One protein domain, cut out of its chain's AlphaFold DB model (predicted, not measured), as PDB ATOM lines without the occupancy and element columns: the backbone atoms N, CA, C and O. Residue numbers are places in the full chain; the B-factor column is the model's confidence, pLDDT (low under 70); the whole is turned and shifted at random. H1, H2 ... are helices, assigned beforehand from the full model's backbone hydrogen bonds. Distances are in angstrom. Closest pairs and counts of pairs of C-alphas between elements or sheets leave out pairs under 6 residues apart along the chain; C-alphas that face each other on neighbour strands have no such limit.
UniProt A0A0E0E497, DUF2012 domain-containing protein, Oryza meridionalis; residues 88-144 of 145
ATOM      1  N   MET A  88     -14.820 -28.137 -28.827       77.38
ATOM      2  CA  MET A  88     -15.962 -28.412 -27.961       77.38
ATOM      3  C   MET A  88     -17.195 -27.547 -28.287       77.38
ATOM      4  O   MET A  88     -18.315 -28.043 -28.175       77.38
ATOM      5  N   SER A  89     -17.031 -26.280 -28.695       72.31
ATOM      6  CA  SER A  89     -18.163 -25.445 -29.131       72.31
ATOM      7  C   SER A  89     -18.643 -25.828 -30.528       72.31
ATOM      8  O   SER A  89     -19.846 -25.862 -30.748       72.31
ATOM      9  N   LEU A  90     -17.740 -26.216 -31.433       81.31
ATOM     10  CA  LEU A  90     -18.080 -26.759 -32.745       81.31
ATOM     11  C   LEU A  90     -18.892 -28.046 -32.616       81.31
ATOM     12  O   LEU A  90     -19.964 -28.123 -33.205       81.31
ATOM     13  N   LEU A  91     -18.458 -29.005 -31.793       85.19
ATOM     14  CA  LEU A  91     -19.199 -30.253 -31.569       85.19
ATOM     15  C   LEU A  91     -20.614 -30.007 -31.023       85.19
ATOM     16  O   LEU A  91     -21.553 -30.693 -31.411       85.19
ATOM     17  N   LYS A  92     -20.771 -29.016 -30.138       85.19
ATOM     18  CA  LYS A  92     -22.068 -28.625 -29.560       85.19
ATOM     19  C   LYS A  92     -22.860 -27.653 -30.436       85.19
ATOM     20  O   LYS A  92     -24.012 -27.359 -30.129       85.19
ATOM     21  N   SER A  93     -22.256 -27.131 -31.499       83.69
ATOM     22  CA  SER A  93     -22.925 -26.212 -32.411       83.69
ATOM     23  C   SER A  93     -23.860 -26.979 -33.351       83.69
ATOM     24  O   SER A  93     -23.575 -28.131 -33.700       83.69
ATOM     25  N   PRO A  94     -24.934 -26.335 -33.842       85.00
ATOM     26  CA  PRO A  94     -25.800 -26.923 -34.861       85.00
ATOM     27  C   PRO A  94     -25.019 -27.437 -36.079       85.00
ATOM     28  O   PRO A  94     -25.307 -28.520 -36.580       85.00
ATOM     29  N   MET A  95     -23.978 -26.714 -36.511       88.31
ATOM     30  CA  MET A  95     -23.151 -27.107 -37.656       88.31
ATOM     31  C   MET A  95     -22.306 -28.357 -37.384       88.31
ATOM     32  O   MET A  95     -22.250 -29.246 -38.231       88.31
ATOM     33  N   GLY A  96     -21.666 -28.469 -36.216       88.50
ATOM     34  CA  GLY A  96     -20.856 -29.652 -35.898       88.50
ATOM     35  C   GLY A  96     -21.694 -30.898 -35.627       88.50
ATOM     36  O   GLY A  96     -21.293 -31.987 -36.032       88.50
ATOM     37  N   MET A  97     -22.888 -30.753 -35.041       91.81
ATOM     38  CA  MET A  97     -23.826 -31.875 -34.922       91.81
ATOM     39  C   MET A  97     -24.339 -32.341 -36.286       91.81
ATOM     40  O   MET A  97     -24.396 -33.545 -36.523       91.81
ATOM     41  N   MET A  98     -24.655 -31.420 -37.205       90.56
ATOM     42  CA  MET A  98     -25.024 -31.776 -38.581       90.56
ATOM     43  C   MET A  98     -23.890 -32.508 -39.306       90.56
ATOM     44  O   MET A  98     -24.136 -33.532 -39.943       90.56
ATOM     45  N   LEU A  99     -22.650 -32.024 -39.174       90.56
ATOM     46  CA  LEU A  99     -21.471 -32.691 -39.730       90.56
ATOM     47  C   LEU A  99     -21.306 -34.103 -39.144       90.56
ATOM     48  O   LEU A  99     -21.140 -35.064 -39.892       90.56
ATOM     49  N   GLY A 100     -21.390 -34.243 -37.819       92.69
ATOM     50  CA  GLY A 100     -21.279 -35.536 -37.141       92.69
ATOM     51  C   GLY A 100     -22.379 -36.513 -37.558       92.69
ATOM     52  O   GLY A 100     -22.091 -37.665 -37.882       92.69
ATOM     53  N   PHE A 101     -23.625 -36.039 -37.628       91.12
ATOM     54  CA  PHE A 101     -24.759 -36.818 -38.119       91.12
ATOM     55  C   PHE A 101     -24.532 -37.301 -39.555       91.12
ATOM     56  O   PHE A 101     -24.725 -38.481 -39.837       91.12
ATOM     57  N   MET A 102     -24.061 -36.424 -40.445       88.62
ATOM     58  CA  MET A 102     -23.753 -36.786 -41.832       88.62
ATOM     59  C   MET A 102     -22.698 -37.886 -41.921       88.62
ATOM     60  O   MET A 102     -22.898 -38.863 -42.639       88.62
ATOM     61  N   VAL A 103     -21.605 -37.767 -41.163       92.44
ATOM     62  CA  VAL A 103     -20.550 -38.791 -41.142       92.44
ATOM     63  C   VAL A 103     -21.118 -40.137 -40.693       92.44
ATOM     64  O   VAL A 103     -20.912 -41.136 -41.376       92.44
ATOM     65  N   ILE A 104     -21.887 -40.168 -39.600       93.62
ATOM     66  CA  ILE A 104     -22.540 -41.397 -39.122       93.62
ATOM     67  C   ILE A 104     -23.454 -41.978 -40.206       93.62
ATOM     68  O   ILE A 104     -23.409 -43.177 -40.472       93.62
ATOM     69  N   MET A 105     -24.247 -41.135 -40.867       89.06
ATOM     70  CA  MET A 105     -25.214 -41.578 -41.866       89.06
ATOM     71  C   MET A 105     -24.546 -42.205 -43.094       89.06
ATOM     72  O   MET A 105     -25.048 -43.199 -43.611       89.06
ATOM     73  N   VAL A 106     -23.382 -41.700 -43.515       89.00
ATOM     74  CA  VAL A 106     -22.592 -42.288 -44.612       89.00
ATOM     75  C   VAL A 106     -22.086 -43.694 -44.269       89.00
ATOM     76  O   VAL A 106     -21.991 -44.533 -45.160       89.00
ATOM     77  N   PHE A 107     -21.807 -43.987 -42.996       90.69
ATOM     78  CA  PHE A 107     -21.419 -45.337 -42.563       90.69
ATOM     79  C   PHE A 107     -22.617 -46.263 -42.326       90.69
ATOM     80  O   PHE A 107     -22.528 -47.465 -42.578       90.69
ATOM     81  N   VAL A 108     -23.735 -45.723 -41.841       89.25
ATOM     82  CA  VAL A 108     -24.924 -46.508 -41.482       89.25
ATOM     83  C   VAL A 108     -25.794 -46.825 -42.701       89.25
ATOM     84  O   VAL A 108     -26.266 -47.955 -42.818       89.25
ATOM     85  N   MET A 109     -25.975 -45.886 -43.637       85.50
ATOM     86  CA  MET A 109     -26.772 -46.112 -44.852       85.50
ATOM     87  C   MET A 109     -26.368 -47.357 -45.650       85.50
ATOM     88  O   MET A 109     -27.261 -48.156 -45.928       85.50
ATOM     89  N   PRO A 110     -25.086 -47.592 -45.997       82.94
ATOM     90  CA  PRO A 110     -24.717 -48.793 -46.744       82.94
ATOM     91  C   PRO A 110     -25.060 -50.069 -45.964       82.94
ATOM     92  O   PRO A 110     -25.579 -51.015 -46.546       82.94
ATOM     93  N   LYS A 111     -24.894 -50.069 -44.633       84.25
ATOM     94  CA  LYS A 111     -25.243 -51.212 -43.771       84.25
ATOM     95  C   LYS A 111     -26.738 -51.499 -43.702       84.25
ATOM     96  O   LYS A 111     -27.125 -52.658 -43.576       84.25
ATOM     97  N   MET A 112     -27.572 -50.469 -43.770       81.00
ATOM     98  CA  MET A 112     -29.019 -50.646 -43.853       81.00
ATOM     99  C   MET A 112     -29.415 -51.152 -45.243       81.00
ATOM    100  O   MET A 112     -30.140 -52.130 -45.341       81.00
ATOM    101  N   MET A 113     -28.877 -50.559 -46.311       80.00
ATOM    102  CA  MET A 113     -29.211 -50.935 -47.690       80.00
ATOM    103  C   MET A 113     -28.799 -52.366 -48.060       80.00
ATOM    104  O   MET A 113     -29.482 -52.994 -48.857       80.00
ATOM    105  N   GLU A 114     -27.719 -52.895 -47.475       79.44
ATOM    106  CA  GLU A 114     -27.295 -54.293 -47.664       79.44
ATOM    107  C   GLU A 114     -28.316 -55.318 -47.132       79.44
ATOM    108  O   GLU A 114     -28.335 -56.449 -47.607       79.44
ATOM    109  N   ASN A 115     -29.156 -54.941 -46.160       74.75
ATOM    110  CA  ASN A 115     -30.089 -55.848 -45.476       74.75
ATOM    111  C   ASN A 115     -31.571 -55.565 -45.785       74.75
ATOM    112  O   ASN A 115     -32.437 -56.202 -45.190       74.75
ATOM    113  N   ILE A 116     -31.870 -54.603 -46.663       78.50
ATOM    114  CA  ILE A 116     -33.244 -54.220 -47.016       78.50
ATOM    115  C   ILE A 116     -33.601 -54.816 -48.378       78.50
ATOM    116  O   ILE A 116     -32.847 -54.682 -49.345       78.50
ATOM    117  N   ASP A 117     -34.780 -55.431 -48.466       81.19
ATOM    118  CA  ASP A 117     -35.288 -55.979 -49.719       81.19
ATOM    119  C   ASP A 117     -35.574 -54.872 -50.757       81.19
ATOM    120  O   ASP A 117     -36.098 -53.802 -50.426       81.19
ATOM    121  N   PRO A 118     -35.298 -55.112 -52.054       74.62
ATOM    122  CA  PRO A 118     -35.430 -54.104 -53.110       74.62
ATOM    123  C   PRO A 118     -36.863 -53.581 -53.315       74.62
ATOM    124  O   PRO A 118     -37.044 -52.546 -53.963       74.62
ATOM    125  N   GLU A 119     -37.884 -54.257 -52.784       75.75
ATOM    126  CA  GLU A 119     -39.269 -53.773 -52.796       75.75
ATOM    127  C   GLU A 119     -39.534 -52.701 -51.732       75.75
ATOM    128  O   GLU A 119     -40.220 -51.716 -52.013       75.75
ATOM    129  N   GLU A 120     -38.931 -52.815 -50.548       77.69
ATOM    130  CA  GLU A 120     -39.071 -51.818 -49.480       77.69
ATOM    131  C   GLU A 120     -38.327 -50.524 -49.827       77.69
ATOM    132  O   GLU A 120     -38.807 -49.424 -49.549       77.69
ATOM    133  N   ILE A 121     -37.199 -50.633 -50.540       76.94
ATOM    134  CA  ILE A 121     -36.449 -49.476 -51.052       76.94
ATOM    135  C   ILE A 121     -37.307 -48.654 -52.023       76.94
ATOM    136  O   ILE A 121     -37.257 -47.423 -51.995       76.94
ATOM    137  N   LYS A 122     -38.119 -49.302 -52.868       76.88
ATOM    138  CA  LYS A 122     -39.017 -48.604 -53.806       76.88
ATOM    139  C   LYS A 122     -40.114 -47.843 -53.068       76.88
ATOM    140  O   LYS A 122     -40.341 -46.674 -53.367       76.88
ATOM    141  N   GLN A 123     -40.721 -48.463 -52.059       77.81
ATOM    142  CA  GLN A 123     -41.733 -47.808 -51.227       77.81
ATOM    143  C   GLN A 123     -41.137 -46.634 -50.436       77.81
ATOM    144  O   GLN A 123     -41.731 -45.557 -50.370       77.81
ATOM    145  N   ALA A 124     -39.925 -46.799 -49.897       77.44
ATOM    146  CA  ALA A 124     -39.198 -45.724 -49.232       77.44
ATOM    147  C   ALA A 124     -38.864 -44.577 -50.202       77.44
ATOM    148  O   ALA A 124     -39.035 -43.410 -49.856       77.44
ATOM    149  N   GLN A 125     -38.457 -44.877 -51.439       75.06
ATOM    150  CA  GLN A 125     -38.211 -43.859 -52.468       75.06
ATOM    151  C   GLN A 125     -39.480 -43.099 -52.863       75.06
ATOM    152  O   GLN A 125     -39.427 -41.883 -53.058       75.06
ATOM    153  N   GLU A 126     -40.622 -43.780 -52.957       77.06
ATOM    154  CA  GLU A 126     -41.917 -43.144 -53.210       77.06
ATOM    155  C   GLU A 126     -42.317 -42.215 -52.056       77.06
ATOM    156  O   GLU A 126     -42.761 -41.091 -52.293       77.06
ATOM    157  N   GLN A 127     -42.074 -42.612 -50.807       75.00
ATOM    158  CA  GLN A 127     -42.308 -41.756 -49.639       75.00
ATOM    159  C   GLN A 127     -41.331 -40.572 -49.565       75.00
ATOM    160  O   GLN A 127     -41.739 -39.458 -49.234       75.00
ATOM    161  N   MET A 128     -40.058 -40.776 -49.922       71.25
ATOM    162  CA  MET A 128     -39.041 -39.716 -49.972       71.25
ATOM    163  C   MET A 128     -39.322 -38.696 -51.074       71.25
ATOM    164  O   MET A 128     -39.125 -37.505 -50.857       71.25
ATOM    165  N   ARG A 129     -39.822 -39.137 -52.235       71.25
ATOM    166  CA  ARG A 129     -40.271 -38.241 -53.315       71.25
ATOM    167  C   ARG A 129     -41.426 -37.339 -52.887       71.25
ATOM    168  O   ARG A 129     -41.527 -36.220 -53.375       71.25
ATOM    169  N   ASN A 130     -42.266 -37.824 -51.979       71.69
ATOM    170  CA  ASN A 130     -43.407 -37.089 -51.446       71.69
ATOM    171  C   ASN A 130     -43.086 -36.322 -50.147       71.69
ATOM    172  O   ASN A 130     -43.921 -35.550 -49.677       71.69
ATOM    173  N   SER A 131     -41.893 -36.502 -49.565       61.78
ATOM    174  CA  SER A 131     -41.472 -35.821 -48.337       61.78
ATOM    175  C   SER A 131     -40.602 -34.591 -48.631       61.78
ATOM    176  O   SER A 131     -39.645 -34.681 -49.396       61.78
ATOM    177  N   PRO A 132     -40.845 -33.446 -47.968       56.88
ATOM    178  CA  PRO A 132     -40.134 -32.188 -48.212       56.88
ATOM    179  C   PRO A 132     -38.734 -32.124 -47.572       56.88
ATOM    180  O   PRO A 132     -38.183 -31.037 -47.405       56.88
ATOM    181  N   VAL A 133     -38.148 -33.258 -47.173       63.88
ATOM    182  CA  VAL A 133     -36.797 -33.281 -46.599       63.88
ATOM    183  C   VAL A 133     -35.784 -32.986 -47.710       63.88
ATOM    184  O   VAL A 133     -35.721 -33.743 -48.683       63.88
ATOM    185  N   PRO A 134     -34.979 -31.913 -47.595       58.00
ATOM    186  CA  PRO A 134     -33.963 -31.607 -48.587       58.00
ATOM    187  C   PRO A 134     -32.892 -32.697 -48.532       58.00
ATOM    188  O   PRO A 134     -32.029 -32.718 -47.657       58.00
ATOM    189  N   SER A 135     -32.977 -33.643 -49.466       66.44
ATOM    190  CA  SER A 135     -31.958 -34.669 -49.632       66.44
ATOM    191  C   SER A 135     -30.677 -34.019 -50.143       66.44
ATOM    192  O   SER A 135     -30.695 -33.264 -51.119       66.44
ATOM    193  N   PHE A 136     -29.552 -34.338 -49.503       62.38
ATOM    194  CA  PHE A 136     -28.228 -33.855 -49.896       62.38
ATOM    195  C   PHE A 136     -27.919 -34.199 -51.364       62.38
ATOM    196  O   PHE A 136     -27.371 -33.379 -52.096       62.38
ATOM    197  N   SER A 137     -28.395 -35.355 -51.839       61.00
ATOM    198  CA  SER A 137     -28.305 -35.762 -53.245       61.00
ATOM    199  C   SER A 137     -29.083 -34.841 -54.189       61.00
ATOM    200  O   SER A 137     -28.640 -34.611 -55.308       61.00
ATOM    201  N   GLY A 138     -30.213 -34.278 -53.751       64.69
ATOM    202  CA  GLY A 138     -30.993 -33.310 -54.532       64.69
ATOM    203  C   GLY A 138     -30.321 -31.938 -54.627       64.69
ATOM    204  O   GLY A 138     -30.405 -31.282 -55.663       64.69
ATOM    205  N   LEU A 139     -29.600 -31.527 -53.578       66.94
ATOM    206  CA  LEU A 139     -28.803 -30.295 -53.581       66.94
ATOM    207  C   LEU A 139     -27.562 -30.428 -54.472       66.94
ATOM    208  O   LEU A 139     -27.261 -29.519 -55.241       66.94
ATOM    209  N   LEU A 140     -26.884 -31.578 -54.422       64.25
ATOM    210  CA  LEU A 140     -25.737 -31.866 -55.284       64.25
ATOM    211  C   LEU A 140     -26.140 -32.054 -56.753       64.25
ATOM    212  O   LEU A 140     -25.450 -31.557 -57.638       64.25
ATOM    213  N   ALA A 141     -27.276 -32.705 -57.024       62.44
ATOM    214  CA  ALA A 141     -27.796 -32.853 -58.384       62.44
ATOM    215  C   ALA A 141     -28.173 -31.501 -59.012       62.44
ATOM    216  O   ALA A 141     -27.954 -31.307 -60.201       62.44
ATOM    217  N   ARG A 142     -28.681 -30.552 -58.211       60.66
ATOM    218  CA  ARG A 142     -28.997 -29.192 -58.669       60.66
ATOM    219  C   ARG A 142     -27.773 -28.286 -58.813       60.66
ATOM    220  O   ARG A 142     -27.827 -27.319 -59.560       60.66
ATOM    221  N   ALA A 143     -26.680 -28.571 -58.110       65.25
ATOM    222  CA  ALA A 143     -25.426 -27.837 -58.273       65.25
ATOM    223  C   ALA A 143     -24.674 -28.220 -59.563       65.25
ATOM    224  O   ALA A 143     -23.790 -27.482 -59.986       65.25
ATOM    225  N   ASN A 144     -25.018 -29.361 -60.173       58.41
ATOM    226  CA  ASN A 144     -24.372 -29.898 -61.373       58.41
ATOM    227  C   ASN A 144     -25.280 -29.856 -62.623       58.41
ATOM    228  O   ASN A 144     -25.005 -30.553 -63.601       58.41
TER     229      ASN A 144
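Overview. This is residues 88 to 144 of the 145 residues of the protein "DUF2012 domain-containing protein" of Oryza meridionalis (UniProt A0A0E0E497). The printed part is an open hook of helices: short H1 makes a corner with long, kinked H2, H3 folds back after a turn, and H4 ends the hook. Its 57 residues include four named helices, in the order H1, H2, H3, H4, and no named strand: all helix. It is loose, radius of gyration of the C-alphas 14.3 A, spanning 42 by 28 by 20 A.

Arrangement. Start at H1, residues 88 to 92; it touches H2, residues 94 to 113, only at the corner, and H2 meets this touch with residues 96 to 100 alone; the closest C-alphas, of Leu 90 and Gly 96, are 5.1 A apart. H2 has a kink of 34 degrees near residue 107. H3, residues 118 to 130, is only just apart from H2, closest C-alphas 8.1 A. H4, residues 136 to 143, is apart from H1, H2 and H3. Every O i to N i+4 pair is within hydrogen-bond range in H1 and H4, 14 of 16 in H2, 8 of 9 in H3.

Along the chain. Find C-alpha 88 at (-15.962, -28.412, -27.961), where H1 begins. H2 runs 27.4 A, H3 18.9 A; H4 ends at C-alpha 143, (-25.426, -27.837, -58.273).

Size, cuts and confidence. The farthest C-alphas, Ser 89 and Glu 119, are 42.5 A apart. The printed part has no cut; its three links are tight. Residues 131 to 144 have pLDDT under 70.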